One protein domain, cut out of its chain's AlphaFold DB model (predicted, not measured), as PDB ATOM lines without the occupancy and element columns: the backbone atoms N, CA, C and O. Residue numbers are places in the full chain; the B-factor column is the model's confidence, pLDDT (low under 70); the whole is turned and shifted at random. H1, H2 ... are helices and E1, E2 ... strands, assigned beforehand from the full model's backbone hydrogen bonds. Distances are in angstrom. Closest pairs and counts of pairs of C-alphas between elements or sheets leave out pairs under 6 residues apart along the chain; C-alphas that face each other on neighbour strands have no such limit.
ATOM      1  N   ALA A   7     185.292 196.864  79.512       81.88
ATOM      2  CA  ALA A   7     185.027 196.091  80.712       81.88
ATOM      3  C   ALA A   7     186.040 194.954  80.881       81.88
ATOM      4  O   ALA A   7     186.506 194.359  79.907       81.88
ATOM      5  N   ILE A   8     186.357 194.651  82.135       81.38
ATOM      6  CA  ILE A   8     187.197 193.545  82.581       81.38
ATOM      7  C   ILE A   8     186.345 192.642  83.467       81.38
ATOM      8  O   ILE A   8     185.567 193.106  84.299       81.38
ATOM      9  N   VAL A   9     186.523 191.336  83.299       84.75
ATOM     10  CA  VAL A   9     186.003 190.336  84.228       84.75
ATOM     11  C   VAL A   9     187.126 189.923  85.164       84.75
ATOM     12  O   VAL A   9     188.211 189.556  84.712       84.75
ATOM     13  N   ALA A  10     186.865 189.975  86.464       80.94
ATOM     14  CA  ALA A  10     187.836 189.637  87.489       80.94
ATOM     15  C   ALA A  10     187.217 188.723  88.547       80.94
ATOM     16  O   ALA A  10     186.013 188.768  88.805       80.94
ATOM     17  N   ARG A  11     188.064 187.891  89.160       82.81
ATOM     18  CA  ARG A  11     187.691 187.078  90.316       82.81
ATOM     19  C   ARG A  11     188.237 187.721  91.587       82.81
ATOM     20  O   ARG A  11     189.445 187.932  91.678       82.81
ATOM     21  N   VAL A  12     187.364 188.002  92.545       77.75
ATOM     22  CA  VAL A  12     187.706 188.586  93.850       77.75
ATOM     23  C   VAL A  12     187.871 187.507  94.924       77.75
ATOM     24  O   VAL A  12     187.381 186.390  94.768       77.75
ATOM     25  N   GLU A  13     188.604 187.816  95.996       75.62
ATOM     26  CA  GLU A  13     188.767 186.903  97.142       75.62
ATOM     27  C   GLU A  13     187.493 186.791  97.978       75.62
ATOM     28  O   GLU A  13     187.112 185.696  98.379       75.62
ATOM     29  N   GLU A  14     186.841 187.926  98.215       77.88
ATOM     30  CA  GLU A  14     185.625 188.031  99.008       77.88
ATOM     31  C   GLU A  14     184.442 188.290  98.080       77.88
ATOM     32  O   GLU A  14     184.510 189.141  97.190       77.88
ATOM     33  N   SER A  15     183.352 187.549  98.270       78.12
ATOM     34  CA  SER A  15     182.128 187.777  97.510       78.12
ATOM     35  C   SER A  15     181.559 189.160  97.819       78.12
ATOM     36  O   SER A  15     181.332 189.490  98.984       78.12
ATOM     37  N   ILE A  16     181.256 189.927  96.777       73.38
ATOM     38  CA  ILE A  16     180.558 191.208  96.909       73.38
ATOM     39  C   ILE A  16     179.047 190.954  96.784       73.38
ATOM     40  O   ILE A  16     178.645 190.090  95.992       73.38
ATOM     41  N   PRO A  17     178.193 191.666  97.550       79.31
ATOM     42  CA  PRO A  17     176.749 191.604  97.370       79.31
ATOM     43  C   PRO A  17     176.337 191.854  95.916       79.31
ATOM     44  O   PRO A  17     177.065 192.469  95.137       79.31
ATOM     45  N   ASP A  18     175.149 191.384  95.544       83.56
ATOM     46  CA  ASP A  18     174.615 191.621  94.207       83.56
ATOM     47  C   ASP A  18     174.159 193.076  94.059       83.56
ATOM     48  O   ASP A  18     173.000 193.415  94.289       83.56
ATOM     49  N   LEU A  19     175.111 193.954  93.755       78.88
ATOM     50  CA  LEU A  19     174.899 195.387  93.647       78.88
ATOM     51  C   LEU A  19     175.600 195.963  92.417       78.88
ATOM     52  O   LEU A  19     176.588 195.419  91.916       78.88
ATOM     53  N   LEU A  20     175.055 197.076  91.928       83.00
ATOM     54  CA  LEU A  20     175.727 197.958  90.984       83.00
ATOM     55  C   LEU A  20     176.371 199.084  91.790       83.00
ATOM     56  O   LEU A  20     175.679 199.925  92.358       83.00
ATOM     57  N   MET A  21     177.694 199.078  91.836       82.12
ATOM     58  CA  MET A  21     178.502 200.141  92.418       82.12
ATOM     59  C   MET A  21     178.993 201.023  91.282       82.12
ATOM     60  O   MET A  21     179.639 200.517  90.370       82.12
ATOM     61  N   CYS A  22     178.717 202.320  91.320       80.69
ATOM     62  CA  CYS A  22     179.245 203.249  90.331       80.69
ATOM     63  C   CYS A  22     179.641 204.578  90.969       80.69
ATOM     64  O   CYS A  22     178.948 205.058  91.866       80.69
ATOM     65  N   ASP A  23     180.731 205.163  90.482       75.38
ATOM     66  CA  ASP A  23     181.162 206.516  90.832       75.38
ATOM     67  C   ASP A  23     181.074 207.413  89.596       75.38
ATOM     68  O   ASP A  23     181.556 207.035  88.533       75.38
ATOM     69  N   ASN A  24     180.464 208.591  89.748       73.25
ATOM     70  CA  ASN A  24     180.224 209.572  88.686       73.25
ATOM     71  C   ASN A  24     181.399 210.538  88.453       73.25
ATOM     72  O   ASN A  24     181.293 211.418  87.597       73.25
ATOM     73  N   VAL A  25     182.498 210.405  89.201       74.69
ATOM     74  CA  VAL A  25     183.742 211.160  88.980       74.69
ATOM     75  C   VAL A  25     184.335 210.815  87.608       74.69
ATOM     76  O   VAL A  25     184.314 209.659  87.220       74.69
ATOM     77  N   ASP A  26     184.861 211.796  86.859       71.00
ATOM     78  CA  ASP A  26     185.573 211.558  85.587       71.00
ATOM     79  C   ASP A  26     187.029 211.133  85.879       71.00
ATOM     80  O   ASP A  26     187.764 211.923  86.484       71.00
ATOM     81  N   PRO A  27     187.482 209.935  85.457       71.12
ATOM     82  CA  PRO A  27     186.765 208.934  84.659       71.12
ATOM     83  C   PRO A  27     185.793 208.052  85.458       71.12
ATOM     84  O   PRO A  27     186.164 207.485  86.482       71.12
ATOM     85  N   TYR A  28     184.568 207.889  84.933       73.25
ATOM     86  CA  TYR A  28     183.508 207.077  85.548       73.25
ATOM     87  C   TYR A  28     183.875 205.595  85.532       73.25
ATOM     88  O   TYR A  28     184.284 205.071  84.489       73.25
ATOM     89  N   PHE A  29     183.631 204.906  86.646       80.00
ATOM     90  CA  PHE A  29     183.770 203.457  86.758       80.00
ATOM     91  C   PHE A  29     182.539 202.835  87.401       80.00
ATOM     92  O   PHE A  29     181.896 203.416  88.276       80.00
ATOM     93  N   TYR A  30     182.249 201.603  86.998       84.50
ATOM     94  CA  TYR A  30     181.234 200.774  87.616       84.50
ATOM     95  C   TYR A  30     181.745 199.365  87.878       84.50
ATOM     96  O   TYR A  30     182.539 198.802  87.125       84.50
ATOM     97  N   THR A  31     181.235 198.762  88.943       85.94
ATOM     98  CA  THR A  31     181.430 197.354  89.258       85.94
ATOM     99  C   THR A  31     180.085 196.693  89.507       85.94
ATOM    100  O   THR A  31     179.156 197.306  90.036       85.94
ATOM    101  N   ARG A  32     179.954 195.437  89.088       87.25
ATOM    102  CA  ARG A  32     178.778 194.618  89.389       87.25
ATOM    103  C   ARG A  32     179.142 193.152  89.473       87.25
ATOM    104  O   ARG A  32     180.042 192.682  88.770       87.25
ATOM    105  N   ARG A  33     178.382 192.404  90.264       85.56
ATOM    106  CA  ARG A  33     178.440 190.945  90.229       85.56
ATOM    107  C   ARG A  33     177.974 190.444  88.860       85.56
ATOM    108  O   ARG A  33     177.041 190.985  88.256       85.56
ATOM    109  N   ILE A  34     178.649 189.419  88.350       86.06
ATOM    110  CA  ILE A  34     178.188 188.699  87.161       86.06
ATOM    111  C   ILE A  34     177.072 187.752  87.596       86.06
ATOM    112  O   ILE A  34     177.162 187.149  88.664       86.06
ATOM    113  N   ASN A  35     176.036 187.594  86.767       82.00
ATOM    114  CA  ASN A  35     175.012 186.576  86.996       82.00
ATOM    115  C   ASN A  35     175.628 185.178  86.798       82.00
ATOM    116  O   ASN A  35     175.608 184.608  85.708       82.00
ATOM    117  N   SER A  36     176.275 184.684  87.849       79.44
ATOM    118  CA  SER A  36     177.026 183.439  87.922       79.44
ATOM    119  C   SER A  36     176.674 182.726  89.223       79.44
ATOM    120  O   SER A  36     176.369 183.359  90.235       79.44
ATOM    121  N   LYS A  37     176.763 181.392  89.213       84.62
ATOM    122  CA  LYS A  37     176.637 180.578  90.432       84.62
ATOM    123  C   LYS A  37     177.792 180.815  91.412       84.62
ATOM    124  O   LYS A  37     177.638 180.542  92.595       84.62
ATOM    125  N   ASP A  38     178.934 181.304  90.926       83.38
ATOM    126  CA  ASP A  38     180.085 181.673  91.751       83.38
ATOM    127  C   ASP A  38     180.060 183.191  92.030       83.38
ATOM    128  O   ASP A  38     180.256 183.980  91.096       83.38
ATOM    129  N   PRO A  39     179.827 183.619  93.289       82.75
ATOM    130  CA  PRO A  39     179.666 185.027  93.651       82.75
ATOM    131  C   PRO A  39     180.982 185.821  93.644       82.75
ATOM    132  O   PRO A  39     180.966 187.022  93.893       82.75
ATOM    133  N   HIS A  40     182.114 185.177  93.349       81.62
ATOM    134  CA  HIS A  40     183.424 185.823  93.284       81.62
ATOM    135  C   HIS A  40     183.722 186.436  91.917       81.62
ATOM    136  O   HIS A  40     184.772 187.047  91.744       81.62
ATOM    137  N   TRP A  41     182.849 186.256  90.923       84.31
ATOM    138  CA  TRP A  41     183.034 186.854  89.605       84.31
ATOM    139  C   TRP A  41     182.371 188.217  89.504       84.31
ATOM    140  O   TRP A  41     181.164 188.374  89.708       84.31
ATOM    141  N   MET A  42     183.174 189.192  89.101       82.50
ATOM    142  CA  MET A  42     182.756 190.570  88.937       82.50
ATOM    143  C   MET A  42     183.094 191.100  87.558       82.50
ATOM    144  O   MET A  42     184.092 190.725  86.943       82.50
ATOM    145  N   LEU A  43     182.251 192.019  87.109       86.88
ATOM    146  CA  LEU A  43     182.490 192.879  85.970       86.88
ATOM    147  C   LEU A  43     182.900 194.253  86.497       86.88
ATOM    148  O   LEU A  43     182.193 194.831  87.319       86.88
ATOM    149  N   VAL A  44     184.015 194.767  85.998       85.81
ATOM    150  CA  VAL A  44     184.484 196.136  86.216       85.81
ATOM    151  C   VAL A  44     184.465 196.818  84.858       85.81
ATOM    152  O   VAL A  44     185.129 196.349  83.939       85.81
ATOM    153  N   GLY A  45     183.693 197.881  84.702       83.88
ATOM    154  CA  GLY A  45     183.664 198.678  83.480       83.88
ATOM    155  C   GLY A  45     183.812 200.160  83.777       83.88
ATOM    156  O   GLY A  45     183.852 200.570  84.936       83.88
ATOM    157  N   GLY A  46     183.934 200.969  82.734       78.88
ATOM    158  CA  GLY A  46     184.108 202.407  82.889       78.88
ATOM    159  C   GLY A  46     184.912 203.037  81.765       78.88
ATOM    160  O   GLY A  46     185.322 202.370  80.816       78.88
ATOM    161  N   CYS A  47     185.166 204.339  81.915       67.56
ATOM    162  CA  CYS A  47     185.756 205.214  80.896       67.56
ATOM    163  C   CYS A  47     184.884 205.391  79.631       67.56
ATOM    164  O   CYS A  47     185.389 205.744  78.565       67.56
ATOM    165  N   ASP A  48     183.564 205.201  79.746       63.12
ATOM    166  CA  ASP A  48     182.637 205.148  78.601       63.12
ATOM    167  C   ASP A  48     182.216 206.535  78.061       63.12
ATOM    168  O   ASP A  48     181.697 206.653  76.947       63.12
ATOM    169  N   HIS A  49     182.466 207.608  78.821       53.94
ATOM    170  CA  HIS A  49     181.890 208.943  78.584       53.94
ATOM    171  C   HIS A  49     182.532 209.715  77.417       53.94
ATOM    172  O   HIS A  49     182.096 210.818  77.096       53.94
ATOM    173  N   ARG A  50     183.554 209.160  76.754       51.41
ATOM    174  CA  ARG A  50     184.236 209.809  75.615       51.41
ATOM    175  C   ARG A  50     184.482 208.853  74.454       51.41
ATOM    176  O   ARG A  50     185.578 208.792  73.896       51.41
ATOM    177  N   THR A  51     183.485 208.052  74.099       51.62
ATOM    178  CA  THR A  51     183.683 207.041  73.060       51.62
ATOM    179  C   THR A  51     183.497 207.587  71.647       51.62
ATOM    180  O   THR A  51     182.460 208.133  71.280       51.62
ATOM    181  N   GLY A  52     184.598 207.492  70.889       48.22
ATOM    182  CA  GLY A  52     184.824 208.083  69.568       48.22
ATOM    183  C   GLY A  52     186.076 208.971  69.474       48.22
ATOM    184  O   GLY A  52     186.522 209.236  68.363       48.22
ATOM    185  N   THR A  53     186.657 209.417  70.599       51.75
ATOM    186  CA  THR A  53     187.698 210.473  70.609       51.75
ATOM    187  C   THR A  53     188.984 210.142  71.386       51.75
ATOM    188  O   THR A  53     189.861 210.998  71.472       51.75
ATOM    189  N   GLY A  54     189.132 208.933  71.946       61.31
ATOM    190  CA  GLY A  54     190.278 208.553  72.789       61.31
ATOM    191  C   GLY A  54     191.058 207.317  72.322       61.31
ATOM    192  O   GLY A  54     190.594 206.555  71.480       61.31
ATOM    193  N   GLU A  55     192.236 207.109  72.916       70.12
ATOM    194  CA  GLU A  55     193.131 205.965  72.675       70.12
ATOM    195  C   GLU A  55     192.649 204.690  73.408       70.12
ATOM    196  O   GLU A  55     192.677 204.649  74.645       70.12
ATOM    197  N   PRO A  56     192.259 203.611  72.698       69.12
ATOM    198  CA  PRO A  56     191.731 202.383  73.306       69.12
ATOM    199  C   PRO A  56     192.665 201.724  74.321       69.12
ATOM    200  O   PRO A  56     192.217 201.166  75.323       69.12
ATOM    201  N   LEU A  57     193.973 201.778  74.065       71.50
ATOM    202  CA  LEU A  57     194.978 201.199  74.953       71.50
ATOM    203  C   LEU A  57     195.047 201.948  76.287       71.50
ATOM    204  O   LEU A  57     195.246 201.323  77.328       71.50
ATOM    205  N   LYS A  58     194.818 203.267  76.265       73.12
ATOM    206  CA  LYS A  58     194.777 204.092  77.472       73.12
ATOM    207  C   LYS A  58     193.551 203.758  78.319       73.12
ATOM    208  O   LYS A  58     193.704 203.522  79.508       73.12
ATOM    209  N   ALA A  59     192.374 203.628  77.706       69.81
ATOM    210  CA  ALA A  59     191.151 203.245  78.419       69.81
ATOM    211  C   ALA A  59     191.284 201.877  79.115       69.81
ATOM    212  O   ALA A  59     190.898 201.714  80.269       69.81
ATOM    213  N   VAL A  60     191.901 200.897  78.443       71.25
ATOM    214  CA  VAL A  60     192.195 199.587  79.047       71.25
ATOM    215  C   VAL A  60     193.219 199.704  80.181       71.25
ATOM    216  O   VAL A  60     193.090 199.016  81.192       71.25
ATOM    217  N   SER A  61     194.241 200.551  80.040       74.94
ATOM    218  CA  SER A  61     195.220 200.805  81.105       74.94
ATOM    219  C   SER A  61     194.563 201.428  82.340       74.94
ATOM    220  O   SER A  61     194.736 200.917  83.443       74.94
ATOM    221  N   ASP A  62     193.752 202.469  82.151       75.69
ATOM    222  CA  ASP A  62     193.048 203.177  83.226       75.69
ATOM    223  C   ASP A  62     192.082 202.226  83.967       75.69
ATOM    224  O   ASP A  62     192.035 202.200  85.199       75.69
ATOM    225  N   LEU A  63     191.403 201.339  83.231       73.94
ATOM    226  CA  LEU A  63     190.540 200.303  83.803       73.94
ATOM    227  C   LEU A  63     191.323 199.242  84.600       73.94
ATOM    228  O   LEU A  63     190.859 198.789  85.645       73.94
ATOM    229  N   ASN A  64     192.528 198.864  84.153       72.56
ATOM    230  CA  ASN A  64     193.405 197.964  84.912       72.56
ATOM    231  C   ASN A  64     193.902 198.604  86.215       72.56
ATOM    232  O   ASN A  64     194.022 197.904  87.220       72.56
ATOM    233  N   ILE A  65     194.174 199.914  86.215       72.75
ATOM    234  CA  ILE A  65     194.548 200.655  87.427       72.75
ATOM    235  C   ILE A  65     193.385 200.629  88.425       72.75
ATOM    236  O   ILE A  65     193.587 200.223  89.569       72.75
ATOM    237  N   CYS A  66     192.164 200.944  87.981       68.19
ATOM    238  CA  CYS A  66     190.959 200.845  88.812       68.19
ATOM    239  C   CYS A  66     190.781 199.425  89.389       68.19
ATOM    240  O   CYS A  66     190.627 199.245  90.597       68.19
ATOM    241  N   ALA A  67     190.905 198.398  88.541       68.25
ATOM    242  CA  ALA A  67     190.769 197.006  88.960       68.25
ATOM    243  C   ALA A  67     191.880 196.543  89.917       68.25
ATOM    244  O   ALA A  67     191.645 195.655  90.729       68.25
ATOM    245  N   SER A  68     193.079 197.129  89.862       66.94
ATOM    246  CA  SER A  68     194.185 196.770  90.761       66.94
ATOM    247  C   SER A  68     193.977 197.215  92.214       66.94
ATOM    248  O   SER A  68     194.586 196.638  93.114       66.94
ATOM    249  N   GLY A  69     193.100 198.201  92.449       60.41
ATOM    250  CA  GLY A  69     192.669 198.601  93.793       60.41
ATOM    251  C   GLY A  69     191.713 197.595  94.443       60.41
ATOM    252  O   GLY A  69     191.615 197.533  95.668       60.41
ATOM    253  N   LEU A  70     191.050 196.757  93.638       58.97
ATOM    254  CA  LEU A  70     190.358 195.569  94.125       58.97
ATOM    255  C   LEU A  70     191.448 194.539  94.446       58.97
ATOM    256  O   LEU A  70     192.306 194.267  93.609       58.97
TER     257      LEU A  70
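This is residues 7 to 70 of the 104 residues of an uncharacterized protein of Planctomycetaceae bacterium (UniProt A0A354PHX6). Four antiparallel strands form a twisted wall, order E1 E4 E3 E2, with helix H1 slanting over one face and the other face bare. Residues 52 to 57 stick out. The 64 printed residues hold E1, E2, E3, E4, then H1: mixed class, two layers, a helix on one face of a sheet. The whole is compact, radius of gyration of the C-alphas 12.2 A, yet elongated, 37 by 20 by 19 A.

E4, residues 41 to 46, spans 17.0 A; E3, 29 to 33, 14.0 A; E2, 20 to 23, 10.1 A. E1, 7 to 11, spans 13.4 A from C-alpha 7 at (185.027, 196.091, 80.712). H1, 56 to 68, spans 18.5 A to C-alpha 68 at (194.185, 196.770, 90.761).

E2 E3 E4 form a meander, each strand the antiparallel neighbour of the one before; with E1, antiparallel neighbour of E4, they form a Greek key. Within hydrogen-bond range are N 8 and O 44, 2.8 A, between E1 and E4; N 30 and O 45, 2.8 A, between E3 and E4; N 21 and O 31, 2.9 A, between E2 and E3. H1 is on the sheet at a height of 7.5 A, over E4, only just not over E1, with 2 C-alphas on it, and slantwise at 42 degrees to E4 on the local plane; its closest C-alpha pair with E4 is Gly 46 and Leu 63, 6.8 A. In H1 every O i to N i+4 pair is within hydrogen-bond range.

The farthest C-alphas, Lys 37 and Thr 53, are 37.5 A apart. The printed part has no cut and no long link. pLDDT is under 70 at residues 47 to 54, 56, 59 and 66 to 70.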